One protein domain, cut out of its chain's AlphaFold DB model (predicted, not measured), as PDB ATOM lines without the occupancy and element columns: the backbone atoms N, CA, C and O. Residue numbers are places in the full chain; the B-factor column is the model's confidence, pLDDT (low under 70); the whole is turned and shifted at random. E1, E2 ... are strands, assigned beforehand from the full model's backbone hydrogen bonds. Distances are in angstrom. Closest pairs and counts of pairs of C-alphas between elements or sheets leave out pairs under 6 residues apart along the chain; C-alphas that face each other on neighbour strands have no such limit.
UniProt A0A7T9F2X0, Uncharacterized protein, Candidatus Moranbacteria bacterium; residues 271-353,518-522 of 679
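AT A GLANCE: This is residues 271 to 353 and 518 to 522 of the 679 residues of an uncharacterized protein of Candidatus Moranbacteria bacterium (UniProt A0A7T9F2X0). Two small sheets of strands stand face to face as a loose sandwich, E1, E6, E4 and E3 in one layer and E5, E2 and E7 in the other, and the chain passes from layer to layer several times. Edge strands E3 and E5 come near along one side; on the other side, between E1 and E7, the sandwich is less closed, and the long first stretch, residues 271 to 287, runs there. The printed part has 88 residues with no named helix and seven strands, E1 to E7 in order, holding 37 residues, under half; the class is all strand. The four-strand sheet, in the order E1, E6, E4, E3, is mixed, and the other, E5, E2, E7, is antiparallel. The whole is compact, with a radius of gyration of the C-alphas of 12.9 A and spans of 38 by 28 by 22 A.

HOW THE PARTS SIT: Residues 271 to 272 pair antiparallel with residues 518 to 519 of E7, residues 518 to 521. Residues 282 to 283 pair antiparallel with residues 288 to 289 of E1, residues 288 to 295. E1 is an edge strand and the antiparallel neighbour of E6, residues 339 to 346, at 162 degrees, with N 291 and O 343 2.9 A apart. E6 is parallel to E4, residues 317 to 320, at 26 degrees, with N 344 and O 318 2.8 A apart. E4 forms a hairpin with E3, residues 311 to 313, with N 319 and O 312 2.8 A apart. In the second sheet E2, residues 300 to 304, is the inner strand, antiparallel to both neighbours. N 303 and O 518 of E7 are 2.8 A apart, and N 302 is 2.9 A from O 332 of E5, residues 330 to 334. Between the sheets, the closest C-alphas of E3 and E5 are those of Ser 313 and Leu 334, 7.6 A apart. E1 and E7 are only just apart, 8.3 A at their closest.

IN THESE COORDINATES: E1 begins at C-alpha 288, (551.295, 385.640, 344.094), and is 21.7 A long. E2 is 12.9 A long, E3 6.5 A, E4 9.7 A and E5 12.5 A. E6, 22.1 A long, begins at C-alpha 339, (536.310, 395.631, 331.856). E7, 9.8 A long, ends at C-alpha 521, (545.835, 400.420, 325.295).

THE WHOLE: The two C-alphas farthest apart, those of Gly 298 and Ser 353, are 37.9 A apart. Residues 354 to 517 are not printed, and C-alphas 353 and 518 across the cut are 26.1 A apart. Of the links printed whole, E1 to E2, E3 to E4 and E5 to E6 are tight, E2 to E3 and E4 to E5 short. The mean pLDDT of the printed part is 88.2; residues 296 to 297 and 336 to 337 are under 70.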
ATOM      1  N   TYR A 271     550.035 401.324 331.352       88.12
ATOM      2  CA  TYR A 271     549.922 400.872 332.730       88.12
ATOM      3  C   TYR A 271     551.157 400.028 333.049       88.12
ATOM      4  O   TYR A 271     551.240 398.879 332.595       88.12
ATOM      5  N   PRO A 272     552.160 400.591 333.741       90.19
ATOM      6  CA  PRO A 272     553.285 399.806 334.222       90.19
ATOM      7  C   PRO A 272     552.786 398.864 335.319       90.19
ATOM      8  O   PRO A 272     552.357 399.307 336.381       90.19
ATOM      9  N   LEU A 273     552.809 397.563 335.042       91.88
ATOM     10  CA  LEU A 273     552.363 396.565 336.005       91.88
ATOM     11  C   LEU A 273     553.396 396.441 337.116       91.88
ATOM     12  O   LEU A 273     554.600 396.404 336.843       91.88
ATOM     13  N   PHE A 274     552.917 396.322 338.349       92.00
ATOM     14  CA  PHE A 274     553.748 396.136 339.532       92.00
ATOM     15  C   PHE A 274     554.723 397.299 339.805       92.00
ATOM     16  O   PHE A 274     555.755 397.099 340.439       92.00
ATOM     17  N   GLU A 275     554.436 398.519 339.338       87.12
ATOM     18  CA  GLU A 275     555.224 399.704 339.726       87.12
ATOM     19  C   GLU A 275     554.818 400.205 341.127       87.12
ATOM     20  O   GLU A 275     555.672 400.597 341.920       87.12
ATOM     21  N   GLU A 276     553.531 400.090 341.474       87.06
ATOM     22  CA  GLU A 276     552.952 400.518 342.757       87.06
ATOM     23  C   GLU A 276     552.598 399.331 343.672       87.06
ATOM     24  O   GLU A 276     551.530 399.285 344.283       87.06
ATOM     25  N   ILE A 277     553.484 398.333 343.767       90.62
ATOM     26  CA  ILE A 277     553.246 397.167 344.636       90.62
ATOM     27  C   ILE A 277     553.107 397.634 346.084       90.62
ATOM     28  O   ILE A 277     553.975 398.319 346.622       90.62
ATOM     29  N   SER A 278     552.039 397.189 346.735       91.44
ATOM     30  CA  SER A 278     551.809 397.355 348.164       91.44
ATOM     31  C   SER A 278     551.597 396.001 348.844       91.44
ATOM     32  O   SER A 278     551.331 395.008 348.162       91.44
ATOM     33  N   PRO A 279     551.644 395.926 350.187       88.69
ATOM     34  CA  PRO A 279     551.331 394.687 350.903       88.69
ATOM     35  C   PRO A 279     549.956 394.097 350.555       88.69
ATOM     36  O   PRO A 279     549.771 392.891 350.643       88.69
ATOM     37  N   LYS A 280     549.000 394.926 350.114       89.69
ATOM     38  CA  LYS A 280     547.660 394.485 349.690       89.69
ATOM     39  C   LYS A 280     547.669 393.706 348.374       89.69
ATOM     40  O   LYS A 280     546.715 392.990 348.097       89.69
ATOM     41  N   ASN A 281     548.712 393.883 347.567       91.38
ATOM     42  CA  ASN A 281     548.888 393.188 346.296       91.38
ATOM     43  C   ASN A 281     549.564 391.826 346.471       91.38
ATOM     44  O   ASN A 281     549.552 391.044 345.533       91.38
ATOM     45  N   ILE A 282     550.176 391.550 347.627       90.44
ATOM     46  CA  ILE A 282     550.948 390.328 347.863       90.44
ATOM     47  C   ILE A 282     550.061 389.297 348.561       90.44
ATOM     48  O   ILE A 282     549.664 389.469 349.716       90.44
ATOM     49  N   GLY A 283     549.785 388.188 347.884       86.06
ATOM     50  CA  GLY A 283     549.112 387.047 348.477       86.06
ATOM     51  C   GLY A 283     550.088 386.174 349.258       86.06
ATOM     52  O   GLY A 283     550.587 385.170 348.755       86.06
ATOM     53  N   PHE A 284     550.323 386.509 350.529       81.25
ATOM     54  CA  PHE A 284     551.238 385.770 351.423       81.25
ATOM     55  C   PHE A 284     550.927 384.269 351.575       81.25
ATOM     56  O   PHE A 284     551.784 383.499 351.998       81.25
ATOM     57  N   HIS A 285     549.697 383.841 351.280       80.88
ATOM     58  CA  HIS A 285     549.283 382.433 351.338       80.88
ATOM     59  C   HIS A 285     549.223 381.756 349.970       80.88
ATOM     60  O   HIS A 285     549.142 380.531 349.892       80.88
ATOM     61  N   THR A 286     549.210 382.549 348.909       83.12
ATOM     62  CA  THR A 286     549.003 382.109 347.531       83.12
ATOM     63  C   THR A 286     550.263 382.256 346.682       83.12
ATOM     64  O   THR A 286     550.284 381.758 345.560       83.12
ATOM     65  N   ASN A 287     551.325 382.848 347.243       89.12
ATOM     66  CA  ASN A 287     552.614 383.111 346.605       89.12
ATOM     67  C   ASN A 287     552.457 383.829 345.261       89.12
ATOM     68  O   ASN A 287     553.059 383.464 344.248       89.12
ATOM     69  N   ASP A 288     551.603 384.845 345.265       91.88
ATOM     70  CA  ASP A 288     551.295 385.640 344.094       91.88
ATOM     71  C   ASP A 288     551.327 387.142 344.381       91.88
ATOM     72  O   ASP A 288     551.264 387.604 345.523       91.88
ATOM     73  N   ILE A 289     551.460 387.907 343.300       93.56
ATOM     74  CA  ILE A 289     551.227 389.346 343.293       93.56
ATOM     75  C   ILE A 289     550.068 389.617 342.345       93.56
ATOM     76  O   ILE A 289     550.142 389.278 341.162       93.56
ATOM     77  N   GLU A 290     549.007 390.229 342.861       94.50
ATOM     78  CA  GLU A 290     547.804 390.552 342.102       94.50
ATOM     79  C   GLU A 290     547.588 392.067 341.990       94.50
ATOM     80  O   GLU A 290     547.638 392.826 342.965       94.50
ATOM     81  N   GLU A 291     547.303 392.508 340.769       93.12
ATOM     82  CA  GLU A 291     546.920 393.874 340.440       93.12
ATOM     83  C   GLU A 291     545.627 393.858 339.617       93.12
ATOM     84  O   GLU A 291     545.417 392.998 338.766       93.12
ATOM     85  N   SER A 292     544.730 394.808 339.874       90.50
ATOM     86  CA  SER A 292     543.475 394.953 339.132       90.50
ATOM     87  C   SER A 292     543.471 396.253 338.353       90.50
ATOM     88  O   SER A 292     543.606 397.326 338.934       90.50
ATOM     89  N   ILE A 293     543.236 396.164 337.047       87.81
ATOM     90  CA  ILE A 293     543.226 397.319 336.153       87.81
ATOM     91  C   ILE A 293     541.854 397.460 335.520       87.81
ATOM     92  O   ILE A 293     541.341 396.540 334.886       87.81
ATOM     93  N   ASN A 294     541.266 398.643 335.665       86.00
ATOM     94  CA  ASN A 294     540.014 398.985 335.007       86.00
ATOM     95  C   ASN A 294     540.310 399.515 333.603       86.00
ATOM     96  O   ASN A 294     540.743 400.658 333.441       86.00
ATOM     97  N   ASN A 295     540.062 398.693 332.581       79.62
ATOM     98  CA  ASN A 295     540.141 399.131 331.194       79.62
ATOM     99  C   ASN A 295     538.796 399.735 330.761       79.62
ATOM    100  O   ASN A 295     537.800 399.023 330.619       79.62
ATOM    101  N   SER A 296     538.772 401.052 330.551       68.44
ATOM    102  CA  SER A 296     537.565 401.794 330.169       68.44
ATOM    103  C   SER A 296     537.189 401.652 328.691       68.44
ATOM    104  O   SER A 296     536.032 401.887 328.348       68.44
ATOM    105  N   SER A 297     538.138 401.315 327.811       64.50
ATOM    106  CA  SER A 297     537.927 401.416 326.362       64.50
ATOM    107  C   SER A 297     539.114 400.868 325.564       64.50
ATOM    108  O   SER A 297     540.268 401.168 325.850       64.50
ATOM    109  N   GLY A 298     538.809 400.111 324.507       72.50
ATOM    110  CA  GLY A 298     539.775 399.700 323.486       72.50
ATOM    111  C   GLY A 298     540.422 398.330 323.702       72.50
ATOM    112  O   GLY A 298     540.355 397.737 324.781       72.50
ATOM    113  N   SER A 299     541.039 397.829 322.631       83.62
ATOM    114  CA  SER A 299     541.918 396.663 322.660       83.62
ATOM    115  C   SER A 299     543.169 396.972 323.478       83.62
ATOM    116  O   SER A 299     543.677 398.093 323.477       83.62
ATOM    117  N   LEU A 300     543.657 395.980 324.214       88.69
ATOM    118  CA  LEU A 300     544.820 396.106 325.086       88.69
ATOM    119  C   LEU A 300     545.929 395.204 324.551       88.69
ATOM    120  O   LEU A 300     545.675 394.178 323.926       88.69
ATOM    121  N   SER A 301     547.181 395.569 324.773       90.94
ATOM    122  CA  SER A 301     548.320 394.696 324.500       90.94
ATOM    123  C   SER A 301     549.221 394.652 325.719       90.94
ATOM    124  O   SER A 301     549.543 395.694 326.286       90.94
ATOM    125  N   LEU A 302     549.650 393.453 326.099       92.81
ATOM    126  CA  LEU A 302     550.727 393.284 327.058       92.81
ATOM    127  C   LEU A 302     552.059 393.397 326.322       92.81
ATOM    128  O   LEU A 302     552.288 392.722 325.323       92.81
ATOM    129  N   TYR A 303     552.947 394.222 326.848       92.94
ATOM    130  CA  TYR A 303     554.345 394.260 326.467       92.94
ATOM    131  C   TYR A 303     555.158 393.661 327.604       92.94
ATOM    132  O   TYR A 303     555.165 394.201 328.711       92.94
ATOM    133  N   ALA A 304     555.834 392.546 327.330       93.94
ATOM    134  CA  ALA A 304     556.565 391.781 328.333       93.94
ATOM    135  C   ALA A 304     558.052 391.618 327.975       93.94
ATOM    136  O   ALA A 304     558.378 391.223 326.857       93.94
ATOM    137  N   ARG A 305     558.957 391.846 328.938       93.31
ATOM    138  CA  ARG A 305     560.359 391.369 328.918       93.31
ATOM    139  C   ARG A 305     560.440 389.930 329.431       93.31
ATOM    140  O   ARG A 305     561.089 389.635 330.442       93.31
ATOM    141  N   ALA A 306     559.688 389.059 328.780       93.19
ATOM    142  CA  ALA A 306     559.574 387.644 329.082       93.19
ATOM    143  C   ALA A 306     559.206 386.893 327.790       93.19
ATOM    144  O   ALA A 306     558.604 387.492 326.892       93.19
ATOM    145  N   PRO A 307     559.544 385.598 327.671       93.12
ATOM    146  CA  PRO A 307     559.048 384.779 326.571       93.12
ATOM    147  C   PRO A 307     557.516 384.695 326.611       93.12
ATOM    148  O   PRO A 307     556.917 384.676 327.683       93.12
ATOM    149  N   GLU A 308     556.879 384.574 325.445       92.19
ATOM    150  CA  GLU A 308     555.414 384.460 325.330       92.19
ATOM    151  C   GLU A 308     554.848 383.295 326.159       92.19
ATOM    152  O   GLU A 308     553.777 383.409 326.743       92.19
ATOM    153  N   SER A 309     555.614 382.210 326.315       93.69
ATOM    154  CA  SER A 309     555.248 381.058 327.149       93.69
ATOM    155  C   SER A 309     555.097 381.371 328.643       93.69
ATOM    156  O   SER A 309     554.514 380.565 329.363       93.69
ATOM    157  N   ALA A 310     555.637 382.496 329.124       94.00
ATOM    158  CA  ALA A 310     555.492 382.946 330.509       94.00
ATOM    159  C   ALA A 310     554.179 383.707 330.758       94.00
ATOM    160  O   ALA A 310     553.923 384.127 331.885       94.00
ATOM    161  N   VAL A 311     553.367 383.908 329.718       93.88
ATOM    162  CA  VAL A 311     552.117 384.660 329.777       93.88
ATOM    163  C   VAL A 311     550.970 383.748 329.374       93.88
ATOM    164  O   VAL A 311     550.917 383.232 328.261       93.88
ATOM    165  N   GLN A 312     550.009 383.581 330.274       92.88
ATOM    166  CA  GLN A 312     548.749 382.903 329.998       92.88
ATOM    167  C   GLN A 312     547.606 383.906 330.131       92.88
ATOM    168  O   GLN A 312     547.512 384.664 331.093       92.88
ATOM    169  N   SER A 313     546.723 383.926 329.141       89.19
ATOM    170  CA  SER A 313     545.613 384.872 329.063       89.19
ATOM    171  C   SER A 313     544.295 384.098 329.047       89.19
ATOM    172  O   SER A 313     544.088 383.260 328.175       89.19
ATOM    173  N   ASN A 314     543.417 384.384 330.009       85.06
ATOM    174  CA  ASN A 314     542.007 383.975 330.035       85.06
ATOM    175  C   ASN A 314     541.108 385.229 329.995       85.06
ATOM    176  O   ASN A 314     541.606 386.329 330.205       85.06
ATOM    177  N   ASP A 315     539.798 385.099 329.791       80.19
ATOM    178  CA  ASP A 315     538.855 386.205 329.554       80.19
ATOM    179  C   ASP A 315     538.991 387.398 330.531       80.19
ATOM    180  O   ASP A 315     538.928 388.550 330.101       80.19
ATOM    181  N   SER A 316     539.246 387.163 331.825       83.94
ATOM    182  CA  SER A 316     539.386 388.223 332.846       83.94
ATOM    183  C   SER A 316     540.720 388.239 333.597       83.94
ATOM    184  O   SER A 316     540.965 389.156 334.382       83.94
ATOM    185  N   THR A 317     541.597 387.260 333.360       90.06
ATOM    186  CA  THR A 317     542.825 387.073 334.150       90.06
ATOM    187  C   THR A 317     544.039 386.946 333.243       90.06
ATOM    188  O   THR A 317     544.009 386.232 332.239       90.06
ATOM    189  N   LEU A 318     545.098 387.683 333.553       93.56
ATOM    190  CA  LEU A 318     546.410 387.553 332.934       93.56
ATOM    191  C   LEU A 318     547.337 386.899 333.957       93.56
ATOM    192  O   LEU A 318     547.667 387.522 334.959       93.56
ATOM    193  N   LEU A 319     547.720 385.651 333.714       94.56
ATOM    194  CA  LEU A 319     548.643 384.918 334.567       94.56
ATOM    195  C   LEU A 319     550.062 385.041 334.005       94.56
ATOM    196  O   LEU A 319     550.311 384.735 332.839       94.56
ATOM    197  N   LEU A 320     550.979 385.500 334.845       95.81
ATOM    198  CA  LEU A 320     552.387 385.708 334.550       95.81
ATOM    199  C   LEU A 320     553.207 384.743 335.408       95.81
ATOM    200  O   LEU A 320     552.970 384.626 336.609       95.81
ATOM    201  N   SER A 321     554.165 384.055 334.794       94.44
ATOM    202  CA  SER A 321     555.015 383.067 335.467       94.44
ATOM    203  C   SER A 321     556.490 383.491 335.480       94.44
ATOM    204  O   SER A 321     556.911 384.317 334.656       94.44
ATOM    205  N   PRO A 322     557.317 382.923 336.377       93.81
ATOM    206  CA  PRO A 322     558.727 383.250 336.462       93.81
ATOM    207  C   PRO A 322     559.432 382.788 335.190       93.81
ATOM    208  O   PRO A 322     559.181 381.709 334.655       93.81
ATOM    209  N   SER A 323     560.290 383.648 334.661       93.12
ATOM    210  CA  SER A 323     561.043 383.392 333.437       93.12
ATOM    211  C   SER A 323     562.261 384.296 333.370       93.12
ATOM    212  O   SER A 323     562.276 385.379 333.973       93.12
ATOM    213  N   GLU A 324     563.268 383.875 332.605       90.88
ATOM    214  CA  GLU A 324     564.429 384.710 332.312       90.88
ATOM    215  C   GLU A 324     563.998 386.014 331.634       90.88
ATOM    216  O   GLU A 324     563.116 386.044 330.767       90.88
ATOM    217  N   ARG A 325     564.605 387.118 332.067       90.69
ATOM    218  CA  ARG A 325     564.353 388.438 331.500       90.69
ATOM    219  C   ARG A 325     564.927 388.505 330.090       90.69
ATOM    220  O   ARG A 325     566.104 388.232 329.887       90.69
ATOM    221  N   THR A 326     564.098 388.895 329.126       90.75
ATOM    222  CA  THR A 326     564.524 389.121 327.741       90.75
ATOM    223  C   THR A 326     564.931 390.580 327.530       90.75
ATOM    224  O   THR A 326     564.348 391.489 328.127       90.75
ATOM    225  N   ASP A 327     565.895 390.822 326.640       86.69
ATOM    226  CA  ASP A 327     566.335 392.185 326.300       86.69
ATOM    227  C   ASP A 327     565.279 392.957 325.490       86.69
ATOM    228  O   ASP A 327     565.125 394.175 325.625       86.69
ATOM    229  N   SER A 328     564.519 392.244 324.655       86.38
ATOM    230  CA  SER A 328     563.427 392.791 323.850       86.38
ATOM    231  C   SER A 328     562.069 392.564 324.505       86.38
ATOM    232  O   SER A 328     561.855 391.562 325.191       86.38
ATOM    233  N   PHE A 329     561.126 393.462 324.222       89.12
ATOM    234  CA  PHE A 329     559.728 393.261 324.582       89.12
ATOM    235  C   PHE A 329     559.013 392.410 323.539       89.12
ATOM    236  O   PHE A 329     559.172 392.625 322.339       89.12
ATOM    237  N   VAL A 330     558.180 391.492 324.015       90.50
ATOM    238  CA  VAL A 330     557.206 390.762 323.207       90.50
ATOM    239  C   VAL A 330     555.853 391.448 323.371       90.50
ATOM    240  O   VAL A 330     555.409 391.683 324.497       90.50
ATOM    241  N   ARG A 331     555.207 391.791 322.251       91.75
ATOM    242  CA  ARG A 331     553.836 392.315 322.231       91.75
ATOM    243  C   ARG A 331     552.857 391.151 322.135       91.75
ATOM    244  O   ARG A 331     552.843 390.449 321.130       91.75
ATOM    245  N   ILE A 332     551.998 391.018 323.135       90.12
ATOM    246  CA  ILE A 332     550.947 390.006 323.209       90.12
ATOM    247  C   ILE A 332     549.603 390.741 323.139       90.12
ATOM    248  O   ILE A 332     549.236 391.432 324.097       90.12
ATOM    249  N   PRO A 333     548.886 390.682 322.001       88.62
ATOM    250  CA  PRO A 333     547.570 391.294 321.892       88.62
ATOM    251  C   PRO A 333     546.598 390.590 322.841       88.62
ATOM    252  O   PRO A 333     546.582 389.364 322.946       88.62
ATOM    253  N   LEU A 334     545.797 391.373 323.554       87.00
ATOM    254  CA  LEU A 334     544.743 390.869 324.419       87.00
ATOM    255  C   LEU A 334     543.420 391.088 323.688       87.00
ATOM    256  O   LEU A 334     542.925 392.213 323.614       87.00
ATOM    257  N   ASP A 335     542.855 390.007 323.150       71.50
ATOM    258  CA  ASP A 335     541.546 389.990 322.483       71.50
ATOM    259  C   ASP A 335     540.416 390.144 323.519       71.50
ATOM    260  O   ASP A 335     539.635 389.227 323.762       71.50
ATOM    261  N   ARG A 336     540.364 391.284 324.219       69.56
ATOM    262  CA  ARG A 336     539.437 391.508 325.338       69.56
ATOM    263  C   ARG A 336     538.610 392.774 325.146       69.56
ATOM    264  O   ARG A 336     539.116 393.810 324.722       69.56
ATOM    265  N   ALA A 337     537.326 392.675 325.488       57.78
ATOM    266  CA  ALA A 337     536.426 393.817 325.604       57.78
ATOM    267  C   ALA A 337     536.698 394.597 326.906       57.78
ATOM    268  O   ALA A 337     537.337 394.085 327.825       57.78
ATOM    269  N   ALA A 338     536.213 395.840 326.979       70.56
ATOM    270  CA  ALA A 338     536.344 396.708 328.151       70.56
ATOM    271  C   ALA A 338     535.885 396.015 329.453       70.56
ATOM    272  O   ALA A 338     534.908 395.263 329.450       70.56
ATOM    273  N   GLY A 339     536.575 396.279 330.568       83.00
ATOM    274  CA  GLY A 339     536.310 395.631 331.856       83.00
ATOM    275  C   GLY A 339     537.495 395.656 332.825       83.00
ATOM    276  O   GLY A 339     538.564 396.187 332.517       83.00
ATOM    277  N   GLN A 340     537.292 395.080 334.011       87.75
ATOM    278  CA  GLN A 340     538.348 394.879 335.004       87.75
ATOM    279  C   GLN A 340     539.210 393.673 334.607       87.75
ATOM    280  O   GLN A 340     538.691 392.582 334.372       87.75
ATOM    281  N   ILE A 341     540.522 393.873 334.542       89.62
ATOM    282  CA  ILE A 341     541.519 392.839 334.265       89.62
ATOM    283  C   ILE A 341     542.273 392.570 335.562       89.62
ATOM    284  O   ILE A 341     542.895 393.481 336.103       89.62
ATOM    285  N   SER A 342     542.231 391.328 336.040       92.19
ATOM    286  CA  SER A 342     543.117 390.857 337.107       92.19
ATOM    287  C   SER A 342     544.420 390.374 336.473       92.19
ATOM    288  O   SER A 342     544.414 389.540 335.563       92.19
ATOM    289  N   VAL A 343     545.540 390.942 336.897       94.56
ATOM    290  CA  VAL A 343     546.885 390.526 336.514       94.56
ATOM    291  C   VAL A 343     547.513 389.852 337.714       94.56
ATOM    292  O   VAL A 343     547.631 390.458 338.774       94.56
ATOM    293  N   LYS A 344     547.928 388.604 337.532       95.25
ATOM    294  CA  LYS A 344     548.457 387.754 338.584       95.25
ATOM    295  C   LYS A 344     549.847 387.274 338.203       95.25
ATOM    296  O   LYS A 344     550.006 386.649 337.160       95.25
ATOM    297  N   TYR A 345     550.839 387.549 339.034       96.00
ATOM    298  CA  TYR A 345     552.169 386.958 338.928       96.00
ATOM    299  C   TYR A 345     552.300 385.840 339.958       96.00
ATOM    300  O   TYR A 345     552.216 386.121 341.148       96.00
ATOM    301  N   GLU A 346     552.476 384.595 339.519       94.12
ATOM    302  CA  GLU A 346     552.644 383.435 340.405       94.12
ATOM    303  C   GLU A 346     554.103 382.993 340.403       94.12
ATOM    304  O   GLU A 346     554.631 382.652 339.347       94.12
ATOM    305  N   ASP A 347     554.738 382.949 341.573       92.25
ATOM    306  CA  ASP A 347     556.092 382.418 341.729       92.25
ATOM    307  C   ASP A 347     556.129 381.391 342.866       92.25
ATOM    308  O   ASP A 347     556.266 381.757 344.035       92.25
ATOM    309  N   PRO A 348     555.995 380.089 342.549       89.25
ATOM    310  CA  PRO A 348     555.968 379.034 343.557       89.25
ATOM    311  C   PRO A 348     557.257 378.922 344.378       89.25
ATOM    312  O   PRO A 348     557.225 378.344 345.465       89.25
ATOM    313  N   GLU A 349     558.383 379.417 343.858       89.50
ATOM    314  CA  GLU A 349     559.682 379.346 344.531       89.50
ATOM    315  C   GLU A 349     559.904 380.521 345.490       89.50
ATOM    316  O   GLU A 349     560.808 380.475 346.330       89.50
ATOM    317  N   HIS A 350     559.062 381.553 345.407       90.75
ATOM    318  CA  HIS A 350     559.191 382.764 346.198       90.75
ATOM    319  C   HIS A 350     558.252 382.740 347.412       90.75
ATOM    320  O   HIS A 350     557.036 382.640 347.284       90.75
ATOM    321  N   ASP A 351     558.819 382.821 348.620       88.81
ATOM    322  CA  ASP A 351     558.076 382.612 349.876       88.81
ATOM    323  C   ASP A 351     557.275 383.835 350.364       88.81
ATOM    324  O   ASP A 351     556.511 383.716 351.321       88.81
ATOM    325  N   PHE A 352     557.493 385.008 349.749       91.12
ATOM    326  CA  PHE A 352     556.956 386.324 350.139       91.12
ATOM    327  C   PHE A 352     556.984 386.611 351.651       91.12
ATOM    328  O   PHE A 352     556.227 387.434 352.165       91.12
ATOM    329  N   SER A 353     557.867 385.946 352.393       93.12
ATOM    330  CA  SER A 353     557.856 385.991 353.846       93.12
ATOM    331  C   SER A 353     558.490 387.280 354.352       93.12
ATOM    332  O   SER A 353     559.501 387.767 353.833       93.12
ATOM    333  N   TYR A 518     554.073 395.792 330.890       92.75
ATOM    334  CA  TYR A 518     553.296 397.004 330.655       92.75
ATOM    335  C   TYR A 518     552.038 396.635 329.885       92.75
ATOM    336  O   TYR A 518     552.125 396.008 328.828       92.75
ATOM    337  N   LEU A 519     550.874 397.045 330.376       90.75
ATOM    338  CA  LEU A 519     549.667 397.032 329.559       90.75
ATOM    339  C   LEU A 519     549.589 398.344 328.798       90.75
ATOM    340  O   LEU A 519     549.768 399.418 329.361       90.75
ATOM    341  N   VAL A 520     549.333 398.257 327.504       88.75
ATOM    342  CA  VAL A 520     549.244 399.421 326.633       88.75
ATOM    343  C   VAL A 520     547.929 399.335 325.892       88.75
ATOM    344  O   VAL A 520     547.686 398.358 325.177       88.75
ATOM    345  N   SER A 521     547.066 400.332 326.075       85.56
ATOM    346  CA  SER A 521     545.835 400.420 325.295       85.56
ATOM    347  C   SER A 521     546.168 400.751 323.847       85.56
ATOM    348  O   SER A 521     547.149 401.436 323.541       85.56
ATOM    349  N   ASP A 522     545.344 400.268 322.932       79.00
ATOM    350  CA  ASP A 522     545.285 400.852 321.608       79.00
ATOM    351  C   ASP A 522     544.667 402.257 321.700       79.00
ATOM    352  O   ASP A 522     543.955 402.577 322.661       79.00
TER     353      ASP A 522